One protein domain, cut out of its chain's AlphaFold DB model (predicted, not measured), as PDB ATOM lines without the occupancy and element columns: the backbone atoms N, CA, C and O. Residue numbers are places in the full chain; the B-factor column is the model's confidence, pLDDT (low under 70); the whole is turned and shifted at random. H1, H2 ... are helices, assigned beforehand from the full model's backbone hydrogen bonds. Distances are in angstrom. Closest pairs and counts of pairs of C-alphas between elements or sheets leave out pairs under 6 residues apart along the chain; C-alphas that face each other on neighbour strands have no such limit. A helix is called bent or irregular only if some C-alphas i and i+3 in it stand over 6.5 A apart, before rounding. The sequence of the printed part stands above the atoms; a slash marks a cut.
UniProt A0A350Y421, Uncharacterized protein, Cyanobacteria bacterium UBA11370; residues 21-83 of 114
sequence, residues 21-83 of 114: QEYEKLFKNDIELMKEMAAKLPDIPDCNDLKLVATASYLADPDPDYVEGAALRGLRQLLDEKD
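This is residues 21 to 83 of the 114 residues of an uncharacterized protein of Cyanobacteria bacterium UBA11370 (UniProt A0A350Y421). The model is a long free helical arm joined by a stretched-out link to a helical hairpin: H1 sticks out alone, while H2 and H3 lie side by side and run opposite ways. H1 touches neither of the other helices, and residues 21 to 48 stand free of the rest. The printed part has 63 residues with three named helices, in the order H1, H2, H3, and no named strand; the class is all helix. The whole is extended, with a radius of gyration of the C-alphas of 18.5 A, and elongated, with spans of 51 by 29 by 17 A.

H1, residues 21 to 40, is apart from H2, residues 48 to 57, although the two follow each other in the chain. H1 is also apart from H3, residues 64 to 82. H2 and H3 touch, with 7 pairs of C-alphas within 8 A; their closest C-alphas, those of Ala 56 and Ala 71, are 5.9 A apart. They stand at a shallow tilt of 9 degrees and run opposite ways as a helical hairpin, 10.3 A from centre to centre. In H1 and H3 every O i to N i+4 pair is within hydrogen-bond range; in H2 3 of 6 such pairs are, beside 5 of 7 O i to N i+3 pairs.

H1 begins with C-alpha 21 at (310.007, 307.940, 320.895) and ends with C-alpha 40 at (330.401, 297.743, 338.953), 29.1 A from first to last C-alpha; with 20 residues it is the longest helix. H2, from Asn 48 to Ser 57, begins with C-alpha 48 at (337.399, 310.284, 356.135) and measures 15.0 A from first to last C-alpha. H3, from Pro 64 to Lys 82, measures 26.8 A and ends with C-alpha 82 at (349.906, 314.923, 353.789). No helix is bent or irregular.

The two C-alphas farthest apart are those of Gln 21 and Asp 83, the first and last printed residues, at 55.1 A. The printed part has no cut. The links from H1 to H2, with 7 residues between them, and from H2 to H3, with 6, are both short but not tight. Residues 60 to 65, of which 64 and 65 belong to H3, also stand free. The mean pLDDT of the printed part is 70.8; residues 44 to 68 are under 70, and the mean is 84 in H1, 50 in H2 and 76 in H3.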
ATOM      1  N   GLN A  21     309.710 309.365 320.727       72.12
ATOM      2  CA  GLN A  21     310.007 307.940 320.895       72.12
ATOM      3  C   GLN A  21     311.501 307.606 320.805       72.12
ATOM      4  O   GLN A  21     311.963 306.692 321.484       72.12
ATOM      5  N   GLU A  22     312.263 308.313 319.974       73.75
ATOM      6  CA  GLU A  22     313.711 308.110 319.847       73.75
ATOM      7  C   GLU A  22     314.429 308.639 321.087       73.75
ATOM      8  O   GLU A  22     315.295 307.958 321.633       73.75
ATOM      9  N   TYR A  23     313.987 309.791 321.597       74.38
ATOM     10  CA  TYR A  23     314.490 310.349 322.849       74.38
ATOM     11  C   TYR A  23     314.233 309.418 324.040       74.38
ATOM     12  O   TYR A  23     315.135 309.168 324.834       74.38
ATOM     13  N   GLU A  24     313.028 308.846 324.146       81.31
ATOM     14  CA  GLU A  24     312.701 307.915 325.231       81.31
ATOM     15  C   GLU A  24     313.586 306.659 325.209       81.31
ATOM     16  O   GLU A  24     314.015 306.189 326.263       81.31
ATOM     17  N   LYS A  25     313.894 306.124 324.019       82.12
ATOM     18  CA  LYS A  25     314.786 304.962 323.873       82.12
ATOM     19  C   LYS A  25     316.224 305.293 324.259       82.12
ATOM     20  O   LYS A  25     316.824 304.536 325.012       82.12
ATOM     21  N   LEU A  26     316.753 306.420 323.777       81.81
ATOM     22  CA  LEU A  26     318.098 306.882 324.134       81.81
ATOM     23  C   LEU A  26     318.221 307.075 325.648       81.81
ATOM     24  O   LEU A  26     319.124 306.530 326.271       81.81
ATOM     25  N   PHE A  27     317.246 307.752 326.250       83.12
ATOM     26  CA  PHE A  27     317.237 308.014 327.683       83.12
ATOM     27  C   PHE A  27     317.144 306.730 328.523       83.12
ATOM     28  O   PHE A  27     317.810 306.606 329.549       83.12
ATOM     29  N   LYS A  28     316.349 305.742 328.087       86.12
ATOM     30  CA  LYS A  28     316.275 304.426 328.746       86.12
ATOM     31  C   LYS A  28     317.603 303.672 328.682       86.12
ATOM     32  O   LYS A  28     318.021 303.136 329.707       86.12
ATOM     33  N   ASN A  29     318.267 303.679 327.528       86.75
ATOM     34  CA  ASN A  29     319.572 303.038 327.358       86.75
ATOM     35  C   ASN A  29     320.640 303.691 328.248       86.75
ATOM     36  O   ASN A  29     321.407 302.985 328.898       86.75
ATOM     37  N   ASP A  30     320.656 305.024 328.328       82.69
ATOM     38  CA  ASP A  30     321.597 305.755 329.185       82.69
ATOM     39  C   ASP A  30     321.387 305.425 330.668       82.69
ATOM     40  O   ASP A  30     322.351 305.222 331.408       82.69
ATOM     41  N   ILE A  31     320.129 305.315 331.113       92.12
ATOM     42  CA  ILE A  31     319.813 304.894 332.485       92.12
ATOM     43  C   ILE A  31     320.327 303.479 332.757       92.12
ATOM     44  O   ILE A  31     320.868 303.225 333.833       92.12
ATOM     45  N   GLU A  32     320.131 302.549 331.825       91.00
ATOM     46  CA  GLU A  32     320.569 301.161 331.978       91.00
ATOM     47  C   GLU A  32     322.095 301.061 332.053       91.00
ATOM     48  O   GLU A  32     322.625 300.476 332.998       91.00
ATOM     49  N   LEU A  33     322.797 301.750 331.152       90.56
ATOM     50  CA  LEU A  33     324.254 301.847 331.168       90.56
ATOM     51  C   LEU A  33     324.769 302.425 332.492       90.56
ATOM     52  O   LEU A  33     325.677 301.867 333.107       90.56
ATOM     53  N   MET A  34     324.177 303.526 332.962       88.19
ATOM     54  CA  MET A  34     324.593 304.164 334.211       88.19
ATOM     55  C   MET A  34     324.333 303.273 335.426       88.19
ATOM     56  O   MET A  34     325.152 303.253 336.344       88.19
ATOM     57  N   LYS A  35     323.243 302.494 335.432       88.81
ATOM     58  CA  LYS A  35     322.989 301.491 336.478       88.81
ATOM     59  C   LYS A  35     324.042 300.392 336.475       88.81
ATOM     60  O   LYS A  35     324.530 300.037 337.544       88.81
ATOM     61  N   GLU A  36     324.410 299.873 335.307       91.00
ATOM     62  CA  GLU A  36     325.464 298.861 335.209       91.00
ATOM     63  C   GLU A  36     326.824 299.402 335.649       91.00
ATOM     64  O   GLU A  36     327.559 298.717 336.360       91.00
ATOM     65  N   MET A  37     327.160 300.638 335.264       85.00
ATOM     66  CA  MET A  37     328.386 301.292 335.719       85.00
ATOM     67  C   MET A  37     328.374 301.473 337.237       85.00
ATOM     68  O   MET A  37     329.337 301.082 337.888       85.00
ATOM     69  N   ALA A  38     327.278 301.986 337.805       83.62
ATOM     70  CA  ALA A  38     327.129 302.158 339.247       83.62
ATOM     71  C   ALA A  38     327.245 300.828 340.009       83.62
ATOM     72  O   ALA A  38     327.903 300.781 341.040       83.62
ATOM     73  N   ALA A  39     326.677 299.742 339.477       85.81
ATOM     74  CA  ALA A  39     326.756 298.412 340.081       85.81
ATOM     75  C   ALA A  39     328.166 297.793 340.034       85.81
ATOM     76  O   ALA A  39     328.476 296.916 340.837       85.81
ATOM     77  N   LYS A  40     329.011 298.213 339.083       87.31
ATOM     78  CA  LYS A  40     330.401 297.743 338.953       87.31
ATOM     79  C   LYS A  40     331.408 298.605 339.707       87.31
ATOM     80  O   LYS A  40     332.573 298.213 339.794       87.31
ATOM     81  N   LEU A  41     331.006 299.773 340.201       79.19
ATOM     82  CA  LEU A  41     331.892 300.591 341.013       79.19
ATOM     83  C   LEU A  41     332.119 299.886 342.357       79.19
ATOM     84  O   LEU A  41     331.160 299.402 342.956       79.19
ATOM     85  N   PRO A  42     333.374 299.792 342.828       78.12
ATOM     86  CA  PRO A  42     333.635 299.283 344.164       78.12
ATOM     87  C   PRO A  42     332.946 300.188 345.187       78.12
ATOM     88  O   PRO A  42     332.908 301.407 344.999       78.12
ATOM     89  N   ASP A  43     332.460 299.603 346.283       72.44
ATOM     90  CA  ASP A  43     332.067 300.386 347.450       72.44
ATOM     91  C   ASP A  43     333.282 301.208 347.873       72.44
ATOM     92  O   ASP A  43     334.312 300.665 348.279       72.44
ATOM     93  N   ILE A  44     333.189 302.527 347.709       63.72
ATOM     94  CA  ILE A  44     334.213 303.440 348.192       63.72
ATOM     95  C   ILE A  44     334.067 303.391 349.716       63.72
ATOM     96  O   ILE A  44     333.044 303.863 350.220       63.72
ATOM     97  N   PRO A  45     335.016 302.784 350.461       59.53
ATOM     98  CA  PRO A  45     334.943 302.780 351.915       59.53
ATOM     99  C   PRO A  45     334.825 304.226 352.386       59.53
ATOM    100  O   PRO A  45     335.411 305.098 351.743       59.53
ATOM    101  N   ASP A  46     334.063 304.461 353.462       54.69
ATOM    102  CA  ASP A  46     333.850 305.777 354.080       54.69
ATOM    103  C   ASP A  46     335.206 306.459 354.285       54.69
ATOM    104  O   ASP A  46     335.934 306.218 355.250       54.69
ATOM    105  N   CYS A  47     335.608 307.224 353.277       48.59
ATOM    106  CA  CYS A  47     336.906 307.840 353.239       48.59
ATOM    107  C   CYS A  47     336.737 309.053 354.135       48.59
ATOM    108  O   CYS A  47     335.932 309.931 353.828       48.59
ATOM    109  N   ASN A  48     337.451 309.110 355.258       54.41
ATOM    110  CA  ASN A  48     337.399 310.284 356.135       54.41
ATOM    111  C   ASN A  48     337.694 311.588 355.358       54.41
ATOM    112  O   ASN A  48     337.179 312.642 355.722       54.41
ATOM    113  N   ASP A  49     338.405 311.492 354.229       51.94
ATOM    114  CA  ASP A  49     338.653 312.587 353.289       51.94
ATOM    115  C   ASP A  49     337.361 313.125 352.619       51.94
ATOM    116  O   ASP A  49     337.258 314.319 352.342       51.94
ATOM    117  N   LEU A  50     336.336 312.285 352.399       51.97
ATOM    118  CA  LEU A  50     335.025 312.687 351.860       51.97
ATOM    119  C   LEU A  50     334.148 313.397 352.900       51.97
ATOM    120  O   LEU A  50     333.339 314.250 352.529       51.97
ATOM    121  N   LYS A  51     334.314 313.095 354.197       50.19
ATOM    122  CA  LYS A  51     333.582 313.796 355.268       50.19
ATOM    123  C   LYS A  51     333.940 315.272 355.325       50.19
ATOM    124  O   LYS A  51     333.051 316.078 355.561       50.19
ATOM    125  N   LEU A  52     335.193 315.620 355.030       50.12
ATOM    126  CA  LEU A  52     335.651 317.008 354.944       50.12
ATOM    127  C   LEU A  52     334.869 317.811 353.890       50.12
ATOM    128  O   LEU A  52     334.470 318.951 354.129       50.12
ATOM    129  N   VAL A  53     334.621 317.192 352.733       50.81
ATOM    130  CA  VAL A  53     333.881 317.798 351.616       50.81
ATOM    131  C   VAL A  53     332.380 317.826 351.914       50.81
ATOM    132  O   VAL A  53     331.718 318.829 351.657       50.81
ATOM    133  N   ALA A  54     331.848 316.768 352.530       49.22
ATOM    134  CA  ALA A  54     330.443 316.683 352.920       49.22
ATOM    135  C   ALA A  54     330.069 317.703 354.013       49.22
ATOM    136  O   ALA A  54     329.006 318.316 353.949       49.22
ATOM    137  N   THR A  55     330.949 317.967 354.988       50.16
ATOM    138  CA  THR A  55     330.707 319.016 355.994       50.16
ATOM    139  C   THR A  55     330.578 320.413 355.389       50.16
ATOM    140  O   THR A  55     329.891 321.251 355.967       50.16
ATOM    141  N   ALA A  56     331.173 320.663 354.218       49.72
ATOM    142  CA  ALA A  56     331.011 321.928 353.508       49.72
ATOM    143  C   ALA A  56     329.672 322.023 352.746       49.72
ATOM    144  O   ALA A  56     329.194 323.127 352.513       49.72
ATOM    145  N   SER A  57     329.047 320.894 352.379       45.00
ATOM    146  CA  SER A  57     327.829 320.878 351.552       45.00
ATOM    147  C   SER A  57     326.509 320.762 352.324       45.00
ATOM    148  O   SER A  57     325.462 321.042 351.750       45.00
ATOM    149  N   TYR A  58     326.517 320.320 353.591       43.59
ATOM    150  CA  TYR A  58     325.289 320.054 354.369       43.59
ATOM    151  C   TYR A  58     324.778 321.217 355.229       43.59
ATOM    152  O   TYR A  58     323.750 321.071 355.894       43.59
ATOM    153  N   LEU A  59     325.443 322.370 355.229       43.62
ATOM    154  CA  LEU A  59     324.863 323.553 355.854       43.62
ATOM    155  C   LEU A  59     323.852 324.148 354.876       43.62
ATOM    156  O   LEU A  59     324.205 324.602 353.796       43.62
ATOM    157  N   ALA A  60     322.575 324.056 355.235       46.38
ATOM    158  CA  ALA A  60     321.503 324.793 354.595       46.38
ATOM    159  C   ALA A  60     321.775 326.299 354.746       46.38
ATOM    160  O   ALA A  60     322.066 326.760 355.846       46.38
ATOM    161  N   ASP A  61     321.710 327.009 353.622       50.91
ATOM    162  CA  ASP A  61     321.949 328.450 353.455       50.91
ATOM    163  C   ASP A  61     323.119 329.040 354.270       50.91
ATOM    164  O   ASP A  61     322.928 329.846 355.185       50.91
ATOM    165  N   PRO A  62     324.357 328.613 353.993       45.47
ATOM    166  CA  PRO A  62     325.509 329.133 354.684       45.47
ATOM    167  C   PRO A  62     326.056 330.323 353.892       45.47
ATOM    168  O   PRO A  62     326.365 330.205 352.705       45.47
ATOM    169  N   ASP A  63     326.159 331.464 354.573       47.91
ATOM    170  CA  ASP A  63     326.898 332.640 354.115       47.91
ATOM    171  C   ASP A  63     328.164 332.180 353.363       47.91
ATOM    172  O   ASP A  63     328.975 331.456 353.962       47.91
ATOM    173  N   PRO A  64     328.302 332.480 352.055       51.34
ATOM    174  CA  PRO A  64     329.377 331.936 351.228       51.34
ATOM    175  C   PRO A  64     330.758 332.180 351.851       51.34
ATOM    176  O   PRO A  64     331.611 331.292 351.797       51.34
ATOM    177  N   ASP A  65     330.925 333.302 352.555       54.72
ATOM    178  CA  ASP A  65     332.161 333.665 353.250       54.72
ATOM    179  C   ASP A  65     332.453 332.732 354.450       54.72
ATOM    180  O   ASP A  65     333.606 332.397 354.747       54.72
ATOM    181  N   TYR A  66     331.414 332.246 355.140       52.34
ATOM    182  CA  TYR A  66     331.544 331.330 356.279       52.34
ATOM    183  C   TYR A  66     331.851 329.889 355.842       52.34
ATOM    184  O   TYR A  66     332.686 329.215 356.463       52.34
ATOM    185  N   VAL A  67     331.217 329.418 354.758       54.84
ATOM    186  CA  VAL A  67     331.514 328.101 354.155       54.84
ATOM    187  C   VAL A  67     332.950 328.050 353.682       54.84
ATOM    188  O   VAL A  67     333.645 327.061 353.923       54.84
ATOM    189  N   GLU A  68     333.398 329.128 353.038       63.47
ATOM    190  CA  GLU A  68     334.742 329.224 352.494       63.47
ATOM    191  C   GLU A  68     335.773 329.094 353.618       63.47
ATOM    192  O   GLU A  68     336.681 328.266 353.536       63.47
ATOM    193  N   GLY A  69     335.566 329.776 354.749       73.50
ATOM    194  CA  GLY A  69     336.435 329.640 355.917       73.50
ATOM    195  C   GLY A  69     336.505 328.213 356.482       73.50
ATOM    196  O   GLY A  69     337.588 327.750 356.851       73.50
ATOM    197  N   ALA A  70     335.379 327.498 356.570       76.81
ATOM    198  CA  ALA A  70     335.345 326.122 357.076       76.81
ATOM    199  C   ALA A  70     336.021 325.130 356.117       76.81
ATOM    200  O   ALA A  70     336.840 324.317 356.553       76.81
ATOM    201  N   ALA A  71     335.744 325.248 354.818       76.81
ATOM    202  CA  ALA A  71     336.373 324.437 353.784       76.81
ATOM    203  C   ALA A  71     337.892 324.673 353.721       76.81
ATOM    204  O   ALA A  71     338.659 323.714 353.630       76.81
ATOM    205  N   LEU A  72     338.346 325.925 353.860       80.06
ATOM    206  CA  LEU A  72     339.771 326.269 353.909       80.06
ATOM    207  C   LEU A  72     340.475 325.686 355.142       80.06
ATOM    208  O   LEU A  72     341.624 325.255 355.034       80.06
ATOM    209  N   ARG A  73     339.802 325.615 356.300       83.88
ATOM    210  CA  ARG A  73     340.340 324.930 357.491       83.88
ATOM    211  C   ARG A  73     340.460 323.422 357.273       83.88
ATOM    212  O   ARG A  73     341.481 322.851 357.646       83.88
ATOM    213  N   GLY A  74     339.472 322.804 356.627       85.81
ATOM    214  CA  GLY A  74     339.548 321.398 356.226       85.81
ATOM    215  C   GLY A  74     340.717 321.149 355.272       85.81
ATOM    216  O   GLY A  74     341.584 320.322 355.544       85.81
ATOM    217  N   LEU A  75     340.812 321.932 354.194       82.94
ATOM    218  CA  LEU A  75     341.927 321.845 353.250       82.94
ATOM    219  C   LEU A  75     343.279 322.017 353.952       82.94
ATOM    220  O   LEU A  75     344.221 321.286 353.657       82.94
ATOM    221  N   ARG A  76     343.379 322.950 354.906       84.69
ATOM    222  CA  ARG A  76     344.599 323.143 355.690       84.69
ATOM    223  C   ARG A  76     344.963 321.896 356.494       84.69
ATOM    224  O   ARG A  76     346.117 321.486 356.438       84.69
ATOM    225  N   GLN A  77     343.996 321.295 357.180       88.38
ATOM    226  CA  GLN A  77     344.211 320.070 357.945       88.38
ATOM    227  C   GLN A  77     344.688 318.922 357.045       88.38
ATOM    228  O   GLN A  77     345.683 318.276 357.361       88.38
ATOM    229  N   LEU A  78     344.045 318.723 355.890       87.56
ATOM    230  CA  LEU A  78     344.460 317.706 354.921       87.56
ATOM    231  C   LEU A  78     345.909 317.921 354.465       87.56
ATOM    232  O   LEU A  78     346.677 316.968 354.341       87.56
ATOM    233  N   LEU A  79     346.299 319.169 354.209       85.56
ATOM    234  CA  LEU A  79     347.667 319.469 353.808       85.56
ATOM    235  C   LEU A  79     348.668 319.267 354.952       85.56
ATOM    236  O   LEU A  79     349.752 318.760 354.691       85.56
ATOM    237  N   ASP A  80     348.312 319.601 356.194       87.81
ATOM    238  CA  ASP A  80     349.164 319.339 357.362       87.81
ATOM    239  C   ASP A  80     349.351 317.819 357.596       87.81
ATOM    240  O   ASP A  80     350.426 317.383 358.007       87.81
ATOM    241  N   GLU A  81     348.351 316.992 357.269       88.38
ATOM    242  CA  GLU A  81     348.452 315.525 357.322       88.38
ATOM    243  C   GLU A  81     349.326 314.942 356.199       88.38
ATOM    244  O   GLU A  81     350.112 314.020 356.431       88.38
ATOM    245  N   LYS A  82     349.185 315.447 354.966       87.62
ATOM    246  CA  LYS A  82     349.906 314.923 353.789       87.62
ATOM    247  C   LYS A  82     351.308 315.508 353.626       87.62
ATOM    248  O   LYS A  82     352.158 314.860 353.018       87.62
ATOM    249  N   ASP A  83     351.561 316.691 354.174       89.62
ATOM    250  CA  ASP A  83     352.866 317.349 354.199       89.62
ATOM    251  C   ASP A  83     353.199 317.864 355.614       89.62
ATOM    252  O   ASP A  83     353.188 319.072 355.866       89.62
TER     253      ASP A  83